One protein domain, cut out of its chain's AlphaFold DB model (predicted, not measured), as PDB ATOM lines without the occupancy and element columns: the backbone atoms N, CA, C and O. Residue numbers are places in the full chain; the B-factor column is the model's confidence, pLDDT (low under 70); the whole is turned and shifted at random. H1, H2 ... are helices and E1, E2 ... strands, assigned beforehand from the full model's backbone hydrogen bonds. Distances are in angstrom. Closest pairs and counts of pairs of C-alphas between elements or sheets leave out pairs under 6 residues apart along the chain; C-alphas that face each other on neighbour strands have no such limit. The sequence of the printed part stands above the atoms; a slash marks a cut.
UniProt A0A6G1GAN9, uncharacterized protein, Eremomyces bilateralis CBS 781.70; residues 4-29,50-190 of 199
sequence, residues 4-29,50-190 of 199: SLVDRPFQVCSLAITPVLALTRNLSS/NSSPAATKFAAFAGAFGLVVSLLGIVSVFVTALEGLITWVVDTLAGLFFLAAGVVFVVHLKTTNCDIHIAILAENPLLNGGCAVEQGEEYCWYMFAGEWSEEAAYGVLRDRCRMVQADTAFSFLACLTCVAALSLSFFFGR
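What this domain is: This is residues 4 to 29 and 50 to 190 of the 199 residues of an uncharacterized protein of Eremomyces bilateralis CBS 781.70 (UniProt A0A6G1GAN9). Three long helices, H3, H4 and H7, make an elongated bundle, with the short H1 and H2, one after the other, packed on H3 and H7. At one end a small head holds H5, the E1 and E2 hairpin and H6; residues 133 to 138 stick out. The 167 printed residues are mostly helix, with seven named helices and two strands in the order H1 H2 H3 H4 H5 E1 E2 H6 H7; the sheet, E1 - E2, is antiparallel. The whole is a loose rod spanning 65 by 26 by 24 A, with a radius of gyration of the C-alphas of 19.9 A.

How they stand to each other: H1, residues 9 to 15, touches residues 69 to 77 alone of H3, residues 54 to 78; the closest C-alphas, of Ser 14 and Ser 70, are 4.4 A apart. H2, residues 20 to 28, touches residues 63 to 67 alone of H3, at Val 20 and Gly 63, closest C-alphas 6.4 A. H3 and H4, residues 85 to 109, form a helical hairpin at a shallow tilt of 25 degrees. E1, residues 131 to 134, and E2, residues 137 to 140, are a hairpin, with N 132 and O 139 at 2.8 A, within hydrogen-bond range. The hub H7, residues 150 to 189, touches H1, H2, H4, H5, residues 118 to 122, and H6, residues 141 to 144. H4 touches residues 164 to 182 alone of H7, opposite ways at a shallow tilt of 28 degrees; the closest C-alphas, of Gly 95 and Cys 175, are 4.6 A apart. Every O i to N i+4 pair is within hydrogen-bond range in H4, H5 and H7, against 0 of 3 in H1, with 0 of 4 O i to N i+3 pairs, 4 of 5 in H2 and 19 of 21 in H3; H6 is too short.

Where its parts are: H1 begins at C-alpha 9 (62.921, -58.264, -13.507). H3 is 37.0 A long, H4 36.4 A and H7 58.1 A, ending at C-alpha 189 (67.273, -57.988, -18.591).

The domain as a whole: The C-alphas farthest apart, of Ser 4 and Gln 135, are 68.0 A apart. Residues 30 to 49 are not printed; C-alphas 29 and 50 are 26.2 A apart. Of the links printed whole, none is long. Mean pLDDT of the printed part is 72.4; residues 4 to 29 are among those under 70.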
ATOM      1  N   SER A   4      64.596 -67.130  -6.391       41.62
ATOM      2  CA  SER A   4      63.974 -67.005  -7.726       41.62
ATOM      3  C   SER A   4      63.061 -65.785  -7.870       41.62
ATOM      4  O   SER A   4      62.578 -65.526  -8.968       41.62
ATOM      5  N   LEU A   5      62.802 -65.056  -6.777       43.06
ATOM      6  CA  LEU A   5      62.072 -63.784  -6.801       43.06
ATOM      7  C   LEU A   5      62.950 -62.622  -7.293       43.06
ATOM      8  O   LEU A   5      62.427 -61.598  -7.716       43.06
ATOM      9  N   VAL A   6      64.278 -62.767  -7.233       45.06
ATOM     10  CA  VAL A   6      65.235 -61.727  -7.652       45.06
ATOM     11  C   VAL A   6      65.590 -61.845  -9.140       45.06
ATOM     12  O   VAL A   6      65.917 -60.846  -9.771       45.06
ATOM     13  N   ASP A   7      65.466 -63.039  -9.726       46.16
ATOM     14  CA  ASP A   7      65.824 -63.299 -11.129       46.16
ATOM     15  C   ASP A   7      64.748 -62.876 -12.143       46.16
ATOM     16  O   ASP A   7      64.986 -62.926 -13.351       46.16
ATOM     17  N   ARG A   8      63.561 -62.448 -11.692       52.03
ATOM     18  CA  ARG A   8      62.487 -61.994 -12.585       52.03
ATOM     19  C   ARG A   8      62.361 -60.469 -12.535       52.03
ATOM     20  O   ARG A   8      61.643 -59.945 -11.685       52.03
ATOM     21  N   PRO A   9      62.991 -59.728 -13.469       51.62
ATOM     22  CA  PRO A   9      62.921 -58.264 -13.507       51.62
ATOM     23  C   PRO A   9      61.496 -57.702 -13.617       51.62
ATOM     24  O   PRO A   9      61.288 -56.522 -13.359       51.62
ATOM     25  N   PHE A  10      60.520 -58.531 -13.997       49.34
ATOM     26  CA  PHE A  10      59.100 -58.189 -14.093       49.34
ATOM     27  C   PHE A  10      58.394 -58.016 -12.739       49.34
ATOM     28  O   PHE A  10      57.291 -57.486 -12.684       49.34
ATOM     29  N   GLN A  11      59.007 -58.452 -11.636       51.59
ATOM     30  CA  GLN A  11      58.328 -58.596 -10.344       51.59
ATOM     31  C   GLN A  11      58.277 -57.300  -9.507       51.59
ATOM     32  O   GLN A  11      57.637 -57.260  -8.455       51.59
ATOM     33  N   VAL A  12      58.931 -56.224  -9.964       51.12
ATOM     34  CA  VAL A  12      59.143 -54.992  -9.180       51.12
ATOM     35  C   VAL A  12      57.972 -54.000  -9.286       51.12
ATOM     36  O   VAL A  12      57.672 -53.323  -8.304       51.12
ATOM     37  N   CYS A  13      57.246 -53.953 -10.413       50.12
ATOM     38  CA  CYS A  13      56.087 -53.057 -10.573       50.12
ATOM     39  C   CYS A  13      54.934 -53.423  -9.625       50.12
ATOM     40  O   CYS A  13      54.412 -52.556  -8.925       50.12
ATOM     41  N   SER A  14      54.570 -54.707  -9.524       51.31
ATOM     42  CA  SER A  14      53.394 -55.127  -8.744       51.31
ATOM     43  C   SER A  14      53.504 -54.912  -7.238       51.31
ATOM     44  O   SER A  14      52.495 -54.603  -6.606       51.31
ATOM     45  N   LEU A  15      54.705 -55.030  -6.660       49.19
ATOM     46  CA  LEU A  15      54.943 -54.776  -5.231       49.19
ATOM     47  C   LEU A  15      54.983 -53.273  -4.903       49.19
ATOM     48  O   LEU A  15      54.640 -52.868  -3.789       49.19
ATOM     49  N   ALA A  16      55.332 -52.430  -5.876       50.34
ATOM     50  CA  ALA A  16      55.402 -50.982  -5.707       50.34
ATOM     51  C   ALA A  16      54.041 -50.262  -5.836       50.34
ATOM     52  O   ALA A  16      53.987 -49.048  -5.658       50.34
ATOM     53  N   ILE A  17      52.944 -50.994  -6.096       51.62
ATOM     54  CA  ILE A  17      51.568 -50.461  -6.187       51.62
ATOM     55  C   ILE A  17      50.836 -50.504  -4.828       51.62
ATOM     56  O   ILE A  17      49.754 -49.948  -4.670       51.62
ATOM     57  N   THR A  18      51.459 -51.046  -3.779       51.34
ATOM     58  CA  THR A  18      50.952 -50.965  -2.396       51.34
ATOM     59  C   THR A  18      50.530 -49.546  -1.927       51.34
ATOM     60  O   THR A  18      49.530 -49.458  -1.214       51.34
ATOM     61  N   PRO A  19      51.155 -48.414  -2.341       50.41
ATOM     62  CA  PRO A  19      50.615 -47.077  -2.057       50.41
ATOM     63  C   PRO A  19      49.276 -46.762  -2.753       50.41
ATOM     64  O   PRO A  19      48.507 -45.959  -2.238       50.41
ATOM     65  N   VAL A  20      48.914 -47.421  -3.857       47.75
ATOM     66  CA  VAL A  20      47.586 -47.275  -4.500       47.75
ATOM     67  C   VAL A  20      46.489 -47.955  -3.674       47.75
ATOM     68  O   VAL A  20      45.332 -47.539  -3.702       47.75
ATOM     69  N   LEU A  21      46.849 -48.928  -2.827       45.94
ATOM     70  CA  LEU A  21      45.943 -49.435  -1.795       45.94
ATOM     71  C   LEU A  21      45.626 -48.374  -0.725       45.94
ATOM     72  O   LEU A  21      44.618 -48.510  -0.040       45.94
ATOM     73  N   ALA A  22      46.432 -47.313  -0.580       45.19
ATOM     74  CA  ALA A  22      46.082 -46.164   0.260       45.19
ATOM     75  C   ALA A  22      45.007 -45.285  -0.406       45.19
ATOM     76  O   ALA A  22      44.074 -44.856   0.272       45.19
ATOM     77  N   LEU A  23      45.059 -45.126  -1.737       44.19
ATOM     78  CA  LEU A  23      44.006 -44.473  -2.528       44.19
ATOM     79  C   LEU A  23      42.661 -45.217  -2.410       44.19
ATOM     80  O   LEU A  23      41.627 -44.575  -2.260       44.19
ATOM     81  N   THR A  24      42.643 -46.559  -2.388       43.59
ATOM     82  CA  THR A  24      41.392 -47.337  -2.227       43.59
ATOM     83  C   THR A  24      40.996 -47.635  -0.774       43.59
ATOM     84  O   THR A  24      39.811 -47.843  -0.498       43.59
ATOM     85  N   ARG A  25      41.924 -47.608   0.197       39.78
ATOM     86  CA  ARG A  25      41.586 -47.660   1.638       39.78
ATOM     87  C   ARG A  25      40.972 -46.361   2.152       39.78
ATOM     88  O   ARG A  25      40.099 -46.438   3.013       39.78
ATOM     89  N   ASN A  26      41.308 -45.215   1.558       41.91
ATOM     90  CA  ASN A  26      40.546 -43.977   1.758       41.91
ATOM     91  C   ASN A  26      39.121 -44.045   1.171       41.91
ATOM     92  O   ASN A  26      38.262 -43.258   1.564       41.91
ATOM     93  N   LEU A  27      38.831 -45.026   0.302       40.25
ATOM     94  CA  LEU A  27      37.481 -45.310  -0.195       40.25
ATOM     95  C   LEU A  27      36.742 -46.463   0.522       40.25
ATOM     96  O   LEU A  27      35.520 -46.505   0.410       40.25
ATOM     97  N   SER A  28      37.395 -47.389   1.251       35.75
ATOM     98  CA  SER A  28      36.721 -48.644   1.682       35.75
ATOM     99  C   SER A  28      36.885 -49.149   3.126       35.75
ATOM    100  O   SER A  28      36.295 -50.178   3.446       35.75
ATOM    101  N   SER A  29      37.561 -48.460   4.056       32.47
ATOM    102  CA  SER A  29      37.593 -48.921   5.464       32.47
ATOM    103  C   SER A  29      37.217 -47.849   6.483       32.47
ATOM    104  O   SER A  29      37.946 -46.882   6.676       32.47
ATOM    105  N   ASN A  50      26.113 -30.931  -9.120       53.31
ATOM    106  CA  ASN A  50      26.949 -30.970 -10.319       53.31
ATOM    107  C   ASN A  50      27.622 -32.330 -10.492       53.31
ATOM    108  O   ASN A  50      27.958 -33.019  -9.532       53.31
ATOM    109  N   SER A  51      27.797 -32.747 -11.749       57.22
ATOM    110  CA  SER A  51      28.535 -33.969 -12.062       57.22
ATOM    111  C   SER A  51      29.946 -33.876 -11.485       57.22
ATOM    112  O   SER A  51      30.667 -32.945 -11.830       57.22
ATOM    113  N   SER A  52      30.342 -34.870 -10.674       63.81
ATOM    114  CA  SER A  52      31.685 -34.933 -10.075       63.81
ATOM    115  C   SER A  52      32.772 -34.575 -11.105       63.81
ATOM    116  O   SER A  52      32.684 -35.065 -12.246       63.81
ATOM    117  N   PRO A  53      33.762 -33.733 -10.730       71.44
ATOM    118  CA  PRO A  53      34.763 -33.214 -11.648       71.44
ATOM    119  C   PRO A  53      35.387 -34.332 -12.478       71.44
ATOM    120  O   PRO A  53      35.752 -35.388 -11.952       71.44
ATOM    121  N   ALA A  54      35.537 -34.095 -13.782       79.06
ATOM    122  CA  ALA A  54      36.136 -35.072 -14.693       79.06
ATOM    123  C   ALA A  54      37.519 -35.543 -14.200       79.06
ATOM    124  O   ALA A  54      37.860 -36.715 -14.344       79.06
ATOM    125  N   ALA A  55      38.258 -34.650 -13.536       77.25
ATOM    126  CA  ALA A  55      39.516 -34.929 -12.858       77.25
ATOM    127  C   ALA A  55      39.420 -36.060 -11.821       77.25
ATOM    128  O   ALA A  55      40.158 -37.039 -11.907       77.25
ATOM    129  N   THR A  56      38.481 -35.964 -10.878       76.00
ATOM    130  CA  THR A  56      38.302 -36.954  -9.806       76.00
ATOM    131  C   THR A  56      37.876 -38.308 -10.371       76.00
ATOM    132  O   THR A  56      38.381 -39.347  -9.949       76.00
ATOM    133  N   LYS A  57      36.997 -38.309 -11.383       80.38
ATOM    134  CA  LYS A  57      36.574 -39.535 -12.079       80.38
ATOM    135  C   LYS A  57      37.736 -40.209 -12.810       80.38
ATOM    136  O   LYS A  57      37.890 -41.425 -12.721       80.38
ATOM    137  N   PHE A  58      38.561 -39.428 -13.506       83.19
ATOM    138  CA  PHE A  58      39.743 -39.942 -14.195       83.19
ATOM    139  C   PHE A  58      40.777 -40.498 -13.210       83.19
ATOM    140  O   PHE A  58      41.293 -41.591 -13.424       83.19
ATOM    141  N   ALA A  59      41.033 -39.801 -12.101       81.06
ATOM    142  CA  ALA A  59      41.939 -40.277 -11.062       81.06
ATOM    143  C   ALA A  59      41.451 -41.587 -10.419       81.06
ATOM    144  O   ALA A  59      42.240 -42.512 -10.232       81.06
ATOM    145  N   ALA A  60      40.146 -41.711 -10.152       80.50
ATOM    146  CA  ALA A  60      39.553 -42.952  -9.657       80.50
ATOM    147  C   ALA A  60      39.706 -44.106 -10.665       80.50
ATOM    148  O   ALA A  60      40.071 -45.218 -10.280       80.50
ATOM    149  N   PHE A  61      39.490 -43.840 -11.958       86.44
ATOM    150  CA  PHE A  61      39.736 -44.811 -13.025       86.44
ATOM    151  C   PHE A  61      41.211 -45.228 -13.091       86.44
ATOM    152  O   PHE A  61      41.498 -46.422 -13.124       86.44
ATOM    153  N   ALA A  62      42.143 -44.273 -13.063       85.69
ATOM    154  CA  ALA A  62      43.579 -44.541 -13.086       85.69
ATOM    155  C   ALA A  62      44.017 -45.393 -11.883       85.69
ATOM    156  O   ALA A  62      44.749 -46.368 -12.049       85.69
ATOM    157  N   GLY A  63      43.507 -45.088 -10.684       78.56
ATOM    158  CA  GLY A  63      43.743 -45.885  -9.479       78.56
ATOM    159  C   GLY A  63      43.187 -47.310  -9.584       78.56
ATOM    160  O   GLY A  63      43.887 -48.270  -9.259       78.56
ATOM    161  N   ALA A  64      41.959 -47.470 -10.087       82.69
ATOM    162  CA  ALA A  64      41.348 -48.783 -10.299       82.69
ATOM    163  C   ALA A  64      42.093 -49.606 -11.362       82.69
ATOM    164  O   ALA A  64      42.350 -50.792 -11.157       82.69
ATOM    165  N   PHE A  65      42.492 -48.974 -12.468       84.19
ATOM    166  CA  PHE A  65      43.316 -49.600 -13.497       84.19
ATOM    167  C   PHE A  65      44.643 -50.075 -12.904       84.19
ATOM    168  O   PHE A  65      44.985 -51.245 -13.040       84.19
ATOM    169  N   GLY A  66      45.343 -49.214 -12.161       81.88
ATOM    170  CA  GLY A  66      46.587 -49.574 -11.484       81.88
ATOM    171  C   GLY A  66      46.443 -50.750 -10.512       81.88
ATOM    172  O   GLY A  66      47.340 -51.587 -10.431       81.88
ATOM    173  N   LEU A  67      45.302 -50.877  -9.828       82.06
ATOM    174  CA  LEU A  67      45.004 -52.042  -8.988       82.06
ATOM    175  C   LEU A  67      44.903 -53.324  -9.826       82.06
ATOM    176  O   LEU A  67      45.522 -54.330  -9.480       82.06
ATOM    177  N   VAL A  68      44.177 -53.291 -10.949       84.81
ATOM    178  CA  VAL A  68      44.087 -54.437 -11.873       84.81
ATOM    179  C   VAL A  68      45.468 -54.814 -12.411       84.81
ATOM    180  O   VAL A  68      45.814 -55.992 -12.417       84.81
ATOM    181  N   VAL A  69      46.285 -53.829 -12.792       83.12
ATOM    182  CA  VAL A  69      47.673 -54.053 -13.226       83.12
ATOM    183  C   VAL A  69      48.507 -54.711 -12.128       83.12
ATOM    184  O   VAL A  69      49.198 -55.694 -12.387       83.12
ATOM    185  N   SER A  70      48.385 -54.246 -10.881       78.38
ATOM    186  CA  SER A  70      49.070 -54.858  -9.738       78.38
ATOM    187  C   SER A  70      48.684 -56.324  -9.558       78.38
ATOM    188  O   SER A  70      49.570 -57.167  -9.399       78.38
ATOM    189  N   LEU A  71      47.390 -56.647  -9.653       82.25
ATOM    190  CA  LEU A  71      46.911 -58.029  -9.590       82.25
ATOM    191  C   LEU A  71      47.476 -58.872 -10.733       82.25
ATOM    192  O   LEU A  71      47.928 -59.990 -10.490       82.25
ATOM    193  N   LEU A  72      47.509 -58.339 -11.957       81.44
ATOM    194  CA  LEU A  72      48.081 -59.039 -13.108       81.44
ATOM    195  C   LEU A  72      49.560 -59.365 -12.904       81.44
ATOM    196  O   LEU A  72      49.962 -60.494 -13.178       81.44
ATOM    197  N   GLY A  73      50.359 -58.441 -12.367       75.56
ATOM    198  CA  GLY A  73      51.765 -58.742 -12.089       75.56
ATOM    199  C   GLY A  73      51.989 -59.617 -10.841       75.56
ATOM    200  O   GLY A  73      53.034 -60.251 -10.722       75.56
ATOM    201  N   ILE A  74      51.012 -59.752  -9.929       77.38
ATOM    202  CA  ILE A  74      51.038 -60.818  -8.904       77.38
ATOM    203  C   ILE A  74      50.764 -62.175  -9.566       77.38
ATOM    204  O   ILE A  74      51.464 -63.150  -9.301       77.38
ATOM    205  N   VAL A  75      49.767 -62.247 -10.452       81.31
ATOM    206  CA  VAL A  75      49.406 -63.478 -11.171       81.31
ATOM    207  C   VAL A  75      50.526 -63.927 -12.114       81.31
ATOM    208  O   VAL A  75      50.771 -65.129 -12.232       81.31
ATOM    209  N   SER A  76      51.265 -62.996 -12.725       75.06
ATOM    210  CA  SER A  76      52.384 -63.326 -13.617       75.06
ATOM    211  C   SER A  76      53.515 -64.082 -12.914       75.06
ATOM    212  O   SER A  76      54.268 -64.793 -13.570       75.06
ATOM    213  N   VAL A  77      53.612 -64.006 -11.581       72.62
ATOM    214  CA  VAL A  77      54.565 -64.813 -10.795       72.62
ATOM    215  C   VAL A  77      54.260 -66.308 -10.906       72.62
ATOM    216  O   VAL A  77      55.171 -67.135 -10.945       72.62
ATOM    217  N   PHE A  78      52.976 -66.659 -10.962       80.12
ATOM    218  CA  PHE A  78      52.515 -68.045 -11.001       80.12
ATOM    219  C   PHE A  78      52.344 -68.561 -12.429       80.12
ATOM    220  O   PHE A  78      52.417 -69.768 -12.658       80.12
ATOM    221  N   VAL A  79      52.133 -67.658 -13.389       77.94
ATOM    222  CA  VAL A  79      51.839 -68.001 -14.779       77.94
ATOM    223  C   VAL A  79      52.926 -67.447 -15.697       77.94
ATOM    224  O   VAL A  79      52.880 -66.294 -16.119       77.94
ATOM    225  N   THR A  80      53.867 -68.308 -16.083       71.94
ATOM    226  CA  THR A  80      54.942 -67.992 -17.042       71.94
ATOM    227  C   THR A  80      54.431 -67.577 -18.424       71.94
ATOM    228  O   THR A  80      55.142 -66.903 -19.158       71.94
ATOM    229  N   ALA A  81      53.186 -67.916 -18.782       63.59
ATOM    230  CA  ALA A  81      52.566 -67.482 -20.037       63.59
ATOM    231  C   ALA A  81      52.269 -65.968 -20.091       63.59
ATOM    232  O   ALA A  81      52.051 -65.440 -21.179       63.59
ATOM    233  N   LEU A  82      52.256 -65.274 -18.944       62.03
ATOM    234  CA  LEU A  82      52.064 -63.819 -18.866       62.03
ATOM    235  C   LEU A  82      53.391 -63.042 -18.839       62.03
ATOM    236  O   LEU A  82      53.380 -61.813 -18.819       62.03
ATOM    237  N   GLU A  83      54.536 -63.724 -18.837       62.53
ATOM    238  CA  GLU A  83      55.838 -63.063 -18.790       62.53
ATOM    239  C   GLU A  83      56.236 -62.558 -20.174       62.53
ATOM    240  O   GLU A  83      56.456 -63.335 -21.101       62.53
ATOM    241  N   GLY A  84      56.335 -61.236 -20.327       69.12
ATOM    242  CA  GLY A  84      56.823 -60.636 -21.563       69.12
ATOM    243  C   GLY A  84      56.185 -59.295 -21.898       69.12
ATOM    244  O   GLY A  84      55.898 -58.473 -21.031       69.12
ATOM    245  N   LEU A  85      55.987 -59.066 -23.196       72.75
ATOM    246  CA  LEU A  85      55.597 -57.773 -23.762       72.75
ATOM    247  C   LEU A  85      54.313 -57.188 -23.145       72.75
ATOM    248  O   LEU A  85      54.217 -55.975 -22.989       72.75
ATOM    249  N   ILE A  86      53.352 -58.038 -22.764       79.00
ATOM    250  CA  ILE A  86      52.055 -57.609 -22.222       79.00
ATOM    251  C   ILE A  86      52.247 -56.808 -20.931       79.00
ATOM    252  O   ILE A  86      51.734 -55.698 -20.825       79.00
ATOM    253  N   THR A  87      53.035 -57.312 -19.982       76.44
ATOM    254  CA  THR A  87      53.240 -56.625 -18.699       76.44
ATOM    255  C   THR A  87      54.031 -55.326 -18.879       76.44
ATOM    256  O   THR A  87      53.688 -54.334 -18.253       76.44
ATOM    257  N   TRP A  88      54.983 -55.256 -19.823       78.56
ATOM    258  CA  TRP A  88      55.667 -53.993 -20.170       78.56
ATOM    259  C   TRP A  88      54.701 -52.919 -20.669       78.56
ATOM    260  O   TRP A  88      54.784 -51.761 -20.255       78.56
ATOM    261  N   VAL A  89      53.792 -53.293 -21.573       84.88
ATOM    262  CA  VAL A  89      52.801 -52.366 -22.132       84.88
ATOM    263  C   VAL A  89      51.854 -51.888 -21.038       84.88
ATOM    264  O   VAL A  89      51.594 -50.692 -20.927       84.88
ATOM    265  N   VAL A  90      51.370 -52.811 -20.209       85.69
ATOM    266  CA  VAL A  90      50.414 -52.517 -19.142       85.69
ATOM    267  C   VAL A  90      51.047 -51.657 -18.036       85.69
ATOM    268  O   VAL A  90      50.418 -50.695 -17.598       85.69
ATOM    269  N   ASP A  91      52.300 -51.914 -17.656       82.94
ATOM    270  CA  ASP A  91      53.049 -51.104 -16.683       82.94
ATOM    271  C   ASP A  91      53.338 -49.693 -17.212       82.94
ATOM    272  O   ASP A  91      53.184 -48.703 -16.493       82.94
ATOM    273  N   THR A  92      53.708 -49.581 -18.492       86.25
ATOM    274  CA  THR A  92      53.925 -48.277 -19.138       86.25
ATOM    275  C   THR A  92      52.625 -47.475 -19.194       86.25
ATOM    276  O   THR A  92      52.614 -46.277 -18.903       86.25
ATOM    277  N   LEU A  93      51.510 -48.134 -19.527       90.19
ATOM    278  CA  LEU A  93      50.194 -47.504 -19.585       90.19
ATOM    279  C   LEU A  93      49.711 -47.064 -18.196       90.19
ATOM    280  O   LEU A  93      49.188 -45.959 -18.055       90.19
ATOM    281  N   ALA A  94      49.940 -47.880 -17.163       86.38
ATOM    282  CA  ALA A  94      49.645 -47.514 -15.781       86.38
ATOM    283  C   ALA A  94      50.449 -46.281 -15.346       86.38
ATOM    284  O   ALA A  94      49.870 -45.324 -14.833       86.38
ATOM    285  N   GLY A  95      51.758 -46.257 -15.625       86.50
ATOM    286  CA  GLY A  95      52.612 -45.099 -15.355       86.50
ATOM    287  C   GLY A  95      52.110 -43.824 -16.039       86.50
ATOM    288  O   GLY A  95      52.048 -42.769 -15.408       86.50
ATOM    289  N   LEU A  96      51.665 -43.927 -17.297       91.62
ATOM    290  CA  LEU A  96      51.094 -42.799 -18.037       91.62
ATOM    291  C   LEU A  96      49.789 -42.286 -17.409       91.62
ATOM    292  O   LEU A  96      49.602 -41.074 -17.294       91.62
ATOM    293  N   PHE A  97      48.898 -43.179 -16.973       90.00
ATOM    294  CA  PHE A  97      47.661 -42.781 -16.298       90.00
ATOM    295  C   PHE A  97      47.920 -42.134 -14.936       90.00
ATOM    296  O   PHE A  97      47.278 -41.133 -14.621       90.00
ATOM    297  N   PHE A  98      48.883 -42.634 -14.159       87.88
ATOM    298  CA  PHE A  98      49.279 -42.002 -12.897       87.88
ATOM    299  C   PHE A  98      49.898 -40.619 -13.108       87.88
ATOM    300  O   PHE A  98      49.563 -39.681 -12.382       87.88
ATOM    301  N   LEU A  99      50.737 -40.464 -14.135       91.69
ATOM    302  CA  LEU A  99      51.289 -39.165 -14.505       91.69
ATOM    303  C   LEU A  99      50.177 -38.181 -14.890       91.69
ATOM    304  O   LEU A  99      50.146 -37.057 -14.391       91.69
ATOM    305  N   ALA A 100      49.240 -38.614 -15.737       92.00
ATOM    306  CA  ALA A 100      48.106 -37.796 -16.147       92.00
ATOM    307  C   ALA A 100      47.229 -37.401 -14.947       92.00
ATOM    308  O   ALA A 100      46.849 -36.237 -14.833       92.00
ATOM    309  N   ALA A 101      46.955 -38.326 -14.022       85.75
ATOM    310  CA  ALA A 101      46.162 -38.048 -12.826       85.75
ATOM    311  C   ALA A 101      46.843 -37.000 -11.929       85.75
ATOM    312  O   ALA A 101      46.200 -36.037 -11.512       85.75
ATOM    313  N   GLY A 102      48.158 -37.130 -11.708       86.62
ATOM    314  CA  GLY A 102      48.941 -36.151 -10.951       86.62
ATOM    315  C   GLY A 102      48.930 -34.759 -11.589       86.62
ATOM    316  O   GLY A 102      48.669 -33.769 -10.908       86.62
ATOM    317  N   VAL A 103      49.145 -34.668 -12.907       91.38
ATOM    318  CA  VAL A 103      49.127 -33.385 -13.637       91.38
ATOM    319  C   VAL A 103      47.753 -32.723 -13.562       91.38
ATOM    320  O   VAL A 103      47.668 -31.522 -13.303       91.38
ATOM    321  N   VAL A 104      46.678 -33.490 -13.741       89.69
ATOM    322  CA  VAL A 104      45.308 -32.973 -13.663       89.69
ATOM    323  C   VAL A 104      45.026 -32.375 -12.280       89.69
ATOM    324  O   VAL A 104      44.502 -31.263 -12.201       89.69
ATOM    325  N   PHE A 105      45.424 -33.044 -11.193       84.88
ATOM    326  CA  PHE A 105      45.246 -32.483  -9.852       84.88
ATOM    327  C   PHE A 105      46.067 -31.214  -9.618       84.88
ATOM    328  O   PHE A 105      45.531 -30.252  -9.072       84.88
ATOM    329  N   VAL A 106      47.323 -31.155 -10.077       88.06
ATOM    330  CA  VAL A 106      48.155 -29.941  -9.957       88.06
ATOM    331  C   VAL A 106      47.533 -28.759 -10.700       88.06
ATOM    332  O   VAL A 106      47.467 -27.656 -10.156       88.06
ATOM    333  N   VAL A 107      47.047 -28.980 -11.926       87.88
ATOM    334  CA  VAL A 107      46.416 -27.929 -12.741       87.88
ATOM    335  C   VAL A 107      45.168 -27.382 -12.053       87.88
ATOM    336  O   VAL A 107      44.957 -26.169 -12.040       87.88
ATOM    337  N   HIS A 108      44.365 -28.253 -11.445       82.94
ATOM    338  CA  HIS A 108      43.179 -27.820 -10.718       82.94
ATOM    339  C   HIS A 108      43.494 -27.185  -9.358       82.94
ATOM    340  O   HIS A 108      42.784 -26.267  -8.961       82.94
ATOM    341  N   LEU A 109      44.553 -27.606  -8.662       79.94
ATOM    342  CA  LEU A 109      44.977 -27.017  -7.387       79.94
ATOM    343  C   LEU A 109      45.704 -25.667  -7.544       79.94
ATOM    344  O   LEU A 109      45.893 -24.983  -6.548       79.94
ATOM    345  N   LYS A 110      46.122 -25.260  -8.754       73.81
ATOM    346  CA  LYS A 110      46.735 -23.941  -9.059       73.81
ATOM    347  C   LYS A 110      47.752 -23.429  -8.014       73.81
ATOM    348  O   LYS A 110      47.768 -22.246  -7.678       73.81
ATOM    349  N   THR A 111      48.615 -24.309  -7.503       60.06
ATOM    350  CA  THR A 111      49.673 -23.967  -6.525       60.06
ATOM    351  C   THR A 111      49.150 -23.328  -5.227       60.06
ATOM    352  O   THR A 111      49.874 -22.592  -4.556       60.06
ATOM    353  N   THR A 112      47.893 -23.573  -4.847       61.66
ATOM    354  CA  THR A 112      47.336 -23.005  -3.615       61.66
ATOM    355  C   THR A 112      47.855 -23.759  -2.395       61.66
ATOM    356  O   THR A 112      47.666 -24.970  -2.285       61.66
ATOM    357  N   ASN A 113      48.468 -23.047  -1.448       75.19
ATOM    358  CA  ASN A 113      48.686 -23.582  -0.106       75.19
ATOM    359  C   ASN A 113      47.328 -23.819   0.569       75.19
ATOM    360  O   ASN A 113      46.464 -22.943   0.551       75.19
ATOM    361  N   CYS A 114      47.163 -24.967   1.229       78.12
ATOM    362  CA  CYS A 114      45.934 -25.311   1.957       78.12
ATOM    363  C   CYS A 114      45.658 -24.425   3.189       78.12
ATOM    364  O   CYS A 114      44.650 -24.611   3.865       78.12
ATOM    365  N   ASP A 115      46.544 -23.468   3.474       77.19
ATOM    366  CA  ASP A 115      46.421 -22.487   4.554       77.19
ATOM    367  C   ASP A 115      46.006 -21.084   4.047       77.19
ATOM    368  O   ASP A 115      45.945 -20.139   4.829       77.19
ATOM    369  N   ILE A 116      45.714 -20.927   2.746       70.38
ATOM    370  CA  ILE A 116      45.246 -19.665   2.135       70.38
ATOM    371  C   ILE A 116      43.768 -19.385   2.491       70.38
ATOM    372  O   ILE A 116      43.041 -20.261   2.956       70.38
ATOM    373  N   HIS A 117      43.336 -18.137   2.270       72.31
ATOM    374  CA  HIS A 117      41.959 -17.651   2.384       72.31
ATOM    375  C   HIS A 117      40.902 -18.614   1.816       72.31
ATOM    376  O   HIS A 117      41.005 -19.085   0.680       72.31
ATOM    377  N   ILE A 118      39.828 -18.797   2.589       71.81
ATOM    378  CA  ILE A 118      38.695 -19.687   2.298       71.81
ATOM    379  C   ILE A 118      37.996 -19.393   0.975       71.81
ATOM    380  O   ILE A 118      37.581 -20.332   0.306       71.81
ATOM    381  N   ALA A 119      37.914 -18.121   0.572       71.62
ATOM    382  CA  ALA A 119      37.260 -17.719  -0.672       71.62
ATOM    383  C   ALA A 119      37.913 -18.399  -1.886       71.62
ATOM    384  O   ALA A 119      37.232 -18.990  -2.715       71.62
ATOM    385  N   ILE A 120      39.248 -18.438  -1.917       76.12
ATOM    386  CA  ILE A 120      40.011 -19.026  -3.025       76.12
ATOM    387  C   ILE A 120      39.858 -20.555  -3.049       76.12
ATOM    388  O   ILE A 120      39.779 -21.158  -4.118       76.12
ATOM    389  N   LEU A 121      39.807 -21.200  -1.877       76.56
ATOM    390  CA  LEU A 121      39.592 -22.649  -1.791       76.56
ATOM    391  C   LEU A 121      38.152 -23.036  -2.165       76.56
ATOM    392  O   LEU A 121      37.945 -24.081  -2.780       76.56
ATOM    393  N   ALA A 122      37.171 -22.209  -1.812       74.75
ATOM    394  CA  ALA A 122      35.753 -22.463  -2.052       74.75
ATOM    395  C   ALA A 122      35.310 -22.170  -3.497       74.75
ATOM    396  O   ALA A 122      34.346 -22.761  -3.978       74.75
ATOM    397  N   GLU A 123      36.045 -21.339  -4.230       75.75
ATOM    398  CA  GLU A 123      35.862 -21.175  -5.679       75.75
ATOM    399  C   GLU A 123      36.397 -22.375  -6.479       75.75
ATOM    400  O   GLU A 123      36.137 -22.509  -7.677       75.75
ATOM    401  N   ASN A 124      37.152 -23.279  -5.844       78.12
ATOM    402  CA  ASN A 124      37.728 -24.413  -6.543       78.12
ATOM    403  C   ASN A 124      36.713 -25.563  -6.687       78.12
ATOM    404  O   ASN A 124      36.334 -26.164  -5.674       78.12
ATOM    405  N   PRO A 125      36.348 -25.967  -7.921       76.94
ATOM    406  CA  PRO A 125      35.356 -27.017  -8.160       76.94
ATOM    407  C   PRO A 125      35.777 -28.400  -7.640       76.94
ATOM    408  O   PRO A 125      34.937 -29.291  -7.515       76.94
ATOM    409  N   LEU A 126      37.065 -28.615  -7.339       76.06
ATOM    410  CA  LEU A 126      37.519 -29.847  -6.691       76.06
ATOM    411  C   LEU A 126      37.210 -29.883  -5.193       76.06
ATOM    412  O   LEU A 126      36.969 -30.956  -4.648       76.06
ATOM    413  N   LEU A 127      37.258 -28.738  -4.513       79.62
ATOM    414  CA  LEU A 127      37.226 -28.678  -3.050       79.62
ATOM    415  C   LEU A 127      35.828 -28.358  -2.526       79.62
ATOM    416  O   LEU A 127      35.412 -28.922  -1.514       79.62
ATOM    417  N   ASN A 128      35.099 -27.515  -3.253       76.12
ATOM    418  CA  ASN A 128      33.856 -26.881  -2.824       76.12
ATOM    419  C   ASN A 128      32.622 -27.793  -2.757       76.12
ATOM    420  O   ASN A 128      31.593 -27.372  -2.234       76.12
ATOM    421  N   GLY A 129      32.726 -29.041  -3.228       72.00
ATOM    422  CA  GLY A 129      31.608 -29.994  -3.209       72.00
ATOM    423  C   GLY A 129      30.534 -29.704  -4.261       72.00
ATOM    424  O   GLY A 129      29.492 -30.341  -4.263       72.00
ATOM    425  N   GLY A 130      30.793 -28.782  -5.187       74.81
ATOM    426  CA  GLY A 130      29.813 -28.304  -6.149       74.81
ATOM    427  C   GLY A 130      29.060 -27.077  -5.641       74.81
ATOM    428  O   GLY A 130      28.774 -26.932  -4.451       74.81
ATOM    429  N   CYS A 131      28.748 -26.194  -6.585       75.38
ATOM    430  CA  CYS A 131      27.936 -25.012  -6.349       75.38
ATOM    431  C   CYS A 131      26.634 -25.108  -7.143       75.38
ATOM    432  O   CYS A 131      26.590 -25.710  -8.221       75.38
ATOM    433  N   ALA A 132      25.573 -24.557  -6.574       73.00
ATOM    434  CA  ALA A 132      24.254 -24.447  -7.164       73.00
ATOM    435  C   ALA A 132      23.864 -22.972  -7.179       73.00
ATOM    436  O   ALA A 132      24.050 -22.276  -6.186       73.00
ATOM    437  N   VAL A 133      23.322 -22.499  -8.297       76.62
ATOM    438  CA  VAL A 133      22.754 -21.152  -8.353       76.62
ATOM    439  C   VAL A 133      21.292 -21.253  -7.938       76.62
ATOM    440  O   VAL A 133      20.482 -21.796  -8.689       76.62
ATOM    441  N   GLU A 134      20.951 -20.741  -6.759       72.38
ATOM    442  CA  GLU A 134      19.559 -20.567  -6.341       72.38
ATOM    443  C   GLU A 134      19.243 -19.071  -6.278       72.38
ATOM    444  O   GLU A 134      20.014 -18.275  -5.760       72.38
ATOM    445  N   GLN A 135      18.117 -18.660  -6.867       75.94
ATOM    446  CA  GLN A 135      17.651 -17.260  -6.871       75.94
ATOM    447  C   GLN A 135      18.661 -16.203  -7.375       75.94
ATOM    448  O   GLN A 135      18.530 -15.024  -7.063       75.94
ATOM    449  N   GLY A 136      19.620 -16.595  -8.219       75.69
ATOM    450  CA  GLY A 136      20.614 -15.682  -8.797       75.69
ATOM    451  C   GLY A 136      21.893 -15.528  -7.971       75.69
ATOM    452  O   GLY A 136      22.789 -14.811  -8.411       75.69
ATOM    453  N   GLU A 137      22.012 -16.233  -6.845       73.75
ATOM    454  CA  GLU A 137      23.238 -16.310  -6.052       73.75
ATOM    455  C   GLU A 137      23.836 -17.721  -6.104       73.75
ATOM    456  O   GLU A 137      23.119 -18.723  -6.156       73.75
ATOM    457  N   GLU A 138      25.167 -17.801  -6.163       71.31
ATOM    458  CA  GLU A 138      25.904 -19.063  -6.226       71.31
ATOM    459  C   GLU A 138      26.207 -19.572  -4.814       71.31
ATOM    460  O   GLU A 138      26.962 -18.962  -4.057       71.31
ATOM    461  N   TYR A 139      25.637 -20.724  -4.473       70.50
ATOM    462  CA  TYR A 139      25.808 -21.377  -3.185       70.50
ATOM    463  C   TYR A 139      26.635 -22.647  -3.342       70.50
ATOM    464  O   TYR A 139      26.222 -23.606  -3.997       70.50
ATOM    465  N   CYS A 140      27.812 -22.669  -2.724       76.12
ATOM    466  CA  CYS A 140      28.674 -23.846  -2.686       76.12
ATOM    467  C   CYS A 140      28.425 -24.657  -1.412       76.12
ATOM    468  O   CYS A 140      28.310 -24.084  -0.327       76.12
ATOM    469  N   TRP A 141      28.383 -25.987  -1.532       72.38
ATOM    470  CA  TRP A 141      27.951 -26.894  -0.457       72.38
ATOM    471  C   TRP A 141      28.657 -26.641   0.883       72.38
ATOM    472  O   TRP A 141      28.006 -26.494   1.916       72.38
ATOM    473  N   TYR A 142      29.986 -26.505   0.870       68.94
ATOM    474  CA  TYR A 142      30.757 -26.264   2.096       68.94
ATOM    475  C   TYR A 142      30.806 -24.806   2.558       68.94
ATOM    476  O   TYR A 142      31.318 -24.548   3.643       68.94
ATOM    477  N   MET A 143      30.298 -23.860   1.764       66.00
ATOM    478  CA  MET A 143      30.212 -22.446   2.151       66.00
ATOM    479  C   MET A 143      28.813 -22.079   2.678       66.00
ATOM    480  O   MET A 143      28.677 -21.104   3.407       66.00
ATOM    481  N   PHE A 144      27.783 -22.866   2.338       59.25
ATOM    482  CA  PHE A 144      26.378 -22.536   2.605       59.25
ATOM    483  C   PHE A 144      25.661 -23.474   3.577       59.25
ATOM    484  O   PHE A 144      24.469 -23.310   3.830       59.25
ATOM    485  N   ALA A 145      26.340 -24.472   4.137       53.34
ATOM    486  CA  ALA A 145      25.722 -25.294   5.161       53.34
ATOM    487  C   ALA A 145      25.519 -24.424   6.423       53.34
ATOM    488  O   ALA A 145      26.381 -24.369   7.293       53.34
ATOM    489  N   GLY A 146      24.386 -23.712   6.497       45.34
ATOM    490  CA  GLY A 146      23.991 -22.733   7.526       45.34
ATOM    491  C   GLY A 146      23.821 -23.300   8.942       45.34
ATOM    492  O   GLY A 146      23.175 -22.694   9.788       45.34
ATOM    493  N   GLU A 147      24.405 -24.468   9.182       50.69
ATOM    494  CA  GLU A 147      24.465 -25.210  10.434       50.69
ATOM    495  C   GLU A 147      25.915 -25.338  10.951       50.69
ATOM    496  O   GLU A 147      26.139 -25.671  12.112       50.69
ATOM    497  N   TRP A 148      26.916 -25.027  10.119       60.97
ATOM    498  CA  TRP A 148      28.331 -25.144  10.463       60.97
ATOM    499  C   TRP A 148      28.900 -23.780  10.852       60.97
ATOM    500  O   TRP A 148      28.663 -22.779  10.178       60.97
ATOM    501  N   SER A 149      29.685 -23.736  11.931       64.56
ATOM    502  CA  SER A 149      30.500 -22.556  12.223       64.56
ATOM    503  C   SER A 149      31.488 -22.316  11.075       64.56
ATOM    504  O   SER A 149      31.967 -23.273  10.457       64.56
ATOM    505  N   GLU A 150      31.837 -21.054  10.800       70.12
ATOM    506  CA  GLU A 150      32.839 -20.700   9.775       70.12
ATOM    507  C   GLU A 150      34.155 -21.483   9.965       70.12
ATOM    508  O   GLU A 150      34.802 -21.897   9.002       70.12
ATOM    509  N   GLU A 151      34.515 -21.767  11.219       72.50
ATOM    510  CA  GLU A 151      35.678 -22.578  11.583       72.50
ATOM    511  C   GLU A 151      35.557 -24.042  11.140       72.50
ATOM    512  O   GLU A 151      36.539 -24.641  10.692       72.50
ATOM    513  N   ALA A 152      34.363 -24.631  11.237       72.94
ATOM    514  CA  ALA A 152      34.129 -26.008  10.825       72.94
ATOM    515  C   ALA A 152      34.144 -26.143   9.295       72.94
ATOM    516  O   ALA A 152      34.767 -27.069   8.771       72.94
ATOM    517  N   ALA A 153      33.551 -25.182   8.579       72.94
ATOM    518  CA  ALA A 153      33.661 -25.097   7.124       72.94
ATOM    519  C   ALA A 153      35.132 -24.990   6.688       72.94
ATOM    520  O   ALA A 153      35.588 -25.729   5.811       72.94
ATOM    521  N   TYR A 154      35.914 -24.144   7.366       77.06
ATOM    522  CA  TYR A 154      37.341 -24.004   7.093       77.06
ATOM    523  C   TYR A 154      38.125 -25.303   7.303       77.06
ATOM    524  O   TYR A 154      38.937 -25.675   6.450       77.06
ATOM    525  N   GLY A 155      37.861 -26.011   8.406       78.00
ATOM    526  CA  GLY A 155      38.472 -27.309   8.689       78.00
ATOM    527  C   GLY A 155      38.253 -28.306   7.550       78.00
ATOM    528  O   GLY A 155      39.212 -28.888   7.043       78.00
ATOM    529  N   VAL A 156      37.015 -28.416   7.063       77.94
ATOM    530  CA  VAL A 156      36.662 -29.366   5.998       77.94
ATOM    531  C   VAL A 156      37.339 -29.028   4.664       77.94
ATOM    532  O   VAL A 156      37.886 -29.928   4.019       77.94
ATOM    533  N   LEU A 157      37.354 -27.756   4.236       78.88
ATOM    534  CA  LEU A 157      38.031 -27.371   2.986       78.88
ATOM    535  C   LEU A 157      39.545 -27.591   3.068       78.88
ATOM    536  O   LEU A 157      40.152 -28.085   2.113       78.88
ATOM    537  N   ARG A 158      40.160 -27.252   4.207       82.25
ATOM    538  CA  ARG A 158      41.591 -27.472   4.442       82.25
ATOM    539  C   ARG A 158      41.933 -28.957   4.385       82.25
ATOM    540  O   ARG A 158      42.904 -29.334   3.726       82.25
ATOM    541  N   ASP A 159      41.145 -29.796   5.045       80.50
ATOM    542  CA  ASP A 159      41.404 -31.231   5.089       80.50
ATOM    543  C   ASP A 159      41.242 -31.875   3.707       80.50
ATOM    544  O   ASP A 159      42.068 -32.697   3.302       80.50
ATOM    545  N   ARG A 160      40.249 -31.438   2.922       78.12
ATOM    546  CA  ARG A 160      40.100 -31.830   1.511       78.12
ATOM    547  C   ARG A 160      41.270 -31.373   0.648       78.12
ATOM    548  O   ARG A 160      41.760 -32.151  -0.163       78.12
ATOM    549  N   CYS A 161      41.757 -30.148   0.834       83.62
ATOM    550  CA  CYS A 161      42.933 -29.661   0.116       83.62
ATOM    551  C   CYS A 161      44.163 -30.530   0.413       83.62
ATOM    552  O   CYS A 161      44.826 -31.001  -0.513       83.62
ATOM    553  N   ARG A 162      44.426 -30.822   1.694       84.12
ATOM    554  CA  ARG A 162      45.544 -31.687   2.107       84.12
ATOM    555  C   ARG A 162      45.410 -33.101   1.561       84.12
ATOM    556  O   ARG A 162      46.408 -33.715   1.192       84.12
ATOM    557  N   MET A 163      44.185 -33.603   1.476       80.44
ATOM    558  CA  MET A 163      43.895 -34.902   0.892       80.44
ATOM    559  C   MET A 163      44.207 -34.958  -0.601       80.44
ATOM    560  O   MET A 163      44.964 -35.824  -1.021       80.44
ATOM    561  N   VAL A 164      43.706 -34.003  -1.392       81.94
ATOM    562  CA  VAL A 164      43.995 -33.953  -2.836       81.94
ATOM    563  C   VAL A 164      45.492 -33.726  -3.078       81.94
ATOM    564  O   VAL A 164      46.073 -34.310  -3.993       81.94
ATOM    565  N   GLN A 165      46.158 -32.932  -2.234       84.81
ATOM    566  CA  GLN A 165      47.610 -32.756  -2.287       84.81
ATOM    567  C   GLN A 165      48.360 -34.073  -2.024       84.81
ATOM    568  O   GLN A 165      49.311 -34.390  -2.742       84.81
ATOM    569  N   ALA A 166      47.924 -34.860  -1.038       83.81
ATOM    570  CA  ALA A 166      48.486 -36.183  -0.773       83.81
ATOM    571  C   ALA A 166      48.247 -37.146  -1.951       83.81
ATOM    572  O   ALA A 166      49.189 -37.796  -2.406       83.81
ATOM    573  N   ASP A 167      47.037 -37.176  -2.513       80.94
ATOM    574  CA  ASP A 167      46.691 -38.016  -3.670       80.94
ATOM    575  C   ASP A 167      47.513 -37.656  -4.917       80.94
ATOM    576  O   ASP A 167      47.955 -38.528  -5.675       80.94
ATOM    577  N   THR A 168      47.792 -36.365  -5.100       85.19
ATOM    578  CA  THR A 168      48.680 -35.864  -6.153       85.19
ATOM    579  C   THR A 168      50.096 -36.409  -5.972       85.19
ATOM    580  O   THR A 168      50.678 -36.953  -6.913       85.19
ATOM    581  N   ALA A 169      50.647 -36.314  -4.757       87.31
ATOM    582  CA  ALA A 169      51.979 -36.826  -4.449       87.31
ATOM    583  C   ALA A 169      52.069 -38.344  -4.668       87.31
ATOM    584  O   ALA A 169      53.023 -38.821  -5.283       87.31
ATOM    585  N   PHE A 170      51.055 -39.103  -4.244       84.25
ATOM    586  CA  PHE A 170      51.012 -40.548  -4.465       84.25
ATOM    587  C   PHE A 170      50.924 -40.922  -5.945       84.25
ATOM    588  O   PHE A 170      51.566 -41.887  -6.355       84.25
ATOM    589  N   SER A 171      50.216 -40.140  -6.758       84.19
ATOM    590  CA  SER A 171      50.157 -40.353  -8.210       84.19
ATOM    591  C   SER A 171      51.536 -40.178  -8.863       84.19
ATOM    592  O   SER A 171      51.962 -41.017  -9.657       84.19
ATOM    593  N   PHE A 172      52.296 -39.148  -8.476       87.19
ATOM    594  CA  PHE A 172      53.669 -38.976  -8.965       87.19
ATOM    595  C   PHE A 172      54.617 -40.067  -8.463       87.19
ATOM    596  O   PHE A 172      55.412 -40.586  -9.246       87.19
ATOM    597  N   LEU A 173      54.520 -40.455  -7.189       87.25
ATOM    598  CA  LEU A 173      55.320 -41.552  -6.643       87.25
ATOM    599  C   LEU A 173      55.031 -42.874  -7.363       87.25
ATOM    600  O   LEU A 173      55.973 -43.592  -7.684       87.25
ATOM    601  N   ALA A 174      53.767 -43.162  -7.685       81.25
ATOM    602  CA  ALA A 174      53.379 -44.336  -8.466       81.25
ATOM    603  C   ALA A 174      53.943 -44.299  -9.899       81.25
ATOM    604  O   ALA A 174      54.428 -45.303 -10.413       81.25
ATOM    605  N   CYS A 175      53.954 -43.133 -10.548       85.88
ATOM    606  CA  CYS A 175      54.616 -42.991 -11.844       85.88
ATOM    607  C   CYS A 175      56.129 -43.250 -11.740       85.88
ATOM    608  O   CYS A 175      56.698 -43.955 -12.575       85.88
ATOM    609  N   LEU A 176      56.794 -42.690 -10.724       88.00
ATOM    610  CA  LEU A 176      58.232 -42.872 -10.519       88.00
ATOM    611  C   LEU A 176      58.587 -44.332 -10.240       88.00
ATOM    612  O   LEU A 176      59.600 -44.811 -10.745       88.00
ATOM    613  N   THR A 177      57.761 -45.052  -9.482       82.50
ATOM    614  CA  THR A 177      57.981 -46.479  -9.237       82.50
ATOM    615  C   THR A 177      57.815 -47.304 -10.509       82.50
ATOM    616  O   THR A 177      58.658 -48.166 -10.753       82.50
ATOM    617  N   CYS A 178      56.830 -47.004 -11.366       80.81
ATOM    618  CA  CYS A 178      56.711 -47.636 -12.687       80.81
ATOM    619  C   CYS A 178      57.958 -47.386 -13.552       80.81
ATOM    620  O   CYS A 178      58.509 -48.321 -14.130       80.81
ATOM    621  N   VAL A 179      58.457 -46.146 -13.608       85.62
ATOM    622  CA  VAL A 179      59.671 -45.805 -14.374       85.62
ATOM    623  C   VAL A 179      60.908 -46.508 -13.812       85.62
ATOM    624  O   VAL A 179      61.715 -47.041 -14.576       85.62
ATOM    625  N   ALA A 180      61.063 -46.534 -12.487       85.12
ATOM    626  CA  ALA A 180      62.165 -47.226 -11.826       85.12
ATOM    627  C   ALA A 180      62.126 -48.730 -12.113       85.12
ATOM    628  O   ALA A 180      63.155 -49.306 -12.462       85.12
ATOM    629  N   ALA A 181      60.949 -49.354 -12.039       77.00
ATOM    630  CA  ALA A 181      60.772 -50.763 -12.360       77.00
ATOM    631  C   ALA A 181      61.124 -51.055 -13.823       77.00
ATOM    632  O   ALA A 181      61.970 -51.909 -14.059       77.00
ATOM    633  N   LEU A 182      60.596 -50.291 -14.788       79.94
ATOM    634  CA  LEU A 182      60.944 -50.441 -16.209       79.94
ATOM    635  C   LEU A 182      62.452 -50.282 -16.458       79.94
ATOM    636  O   LEU A 182      63.053 -51.063 -17.198       79.94
ATOM    637  N   SER A 183      63.075 -49.297 -15.806       83.38
ATOM    638  CA  SER A 183      64.516 -49.046 -15.911       83.38
ATOM    639  C   SER A 183      65.316 -50.235 -15.381       83.38
ATOM    640  O   SER A 183      66.200 -50.746 -16.067       83.38
ATOM    641  N   LEU A 184      64.975 -50.726 -14.187       81.25
ATOM    642  CA  LEU A 184      65.592 -51.912 -13.595       81.25
ATOM    643  C   LEU A 184      65.388 -53.134 -14.498       81.25
ATOM    644  O   LEU A 184      66.353 -53.844 -14.776       81.25
ATOM    645  N   SER A 185      64.183 -53.348 -15.030       74.88
ATOM    646  CA  SER A 185      63.920 -54.465 -15.936       74.88
ATOM    647  C   SER A 185      64.757 -54.390 -17.211       74.88
ATOM    648  O   SER A 185      65.258 -55.413 -17.675       74.88
ATOM    649  N   PHE A 186      64.964 -53.189 -17.752       76.19
ATOM    650  CA  PHE A 186      65.815 -52.972 -18.916       76.19
ATOM    651  C   PHE A 186      67.295 -53.263 -18.627       76.19
ATOM    652  O   PHE A 186      67.954 -53.956 -19.406       76.19
ATOM    653  N   PHE A 187      67.822 -52.762 -17.504       78.00
ATOM    654  CA  PHE A 187      69.230 -52.943 -17.144       78.00
ATOM    655  C   PHE A 187      69.548 -54.389 -16.745       78.00
ATOM    656  O   PHE A 187      70.524 -54.958 -17.239       78.00
ATOM    657  N   PHE A 188      68.710 -55.017 -15.917       69.56
ATOM    658  CA  PHE A 188      68.919 -56.398 -15.475       69.56
ATOM    659  C   PHE A 188      68.549 -57.432 -16.549       69.56
ATOM    660  O   PHE A 188      69.191 -58.479 -16.629       69.56
ATOM    661  N   GLY A 189      67.613 -57.124 -17.454       60.47
ATOM    662  CA  GLY A 189      67.273 -57.988 -18.591       60.47
ATOM    663  C   GLY A 189      68.404 -58.150 -19.618       60.47
ATOM    664  O   GLY A 189      68.478 -59.175 -20.291       60.47
ATOM    665  N   ARG A 190      69.336 -57.189 -19.723       53.88
ATOM    666  CA  ARG A 190      70.488 -57.275 -20.649       53.88
ATOM    667  C   ARG A 190      71.682 -58.060 -20.088       53.88
ATOM    668  O   ARG A 190      72.528 -58.492 -20.869       53.88
TER     669      ARG A 190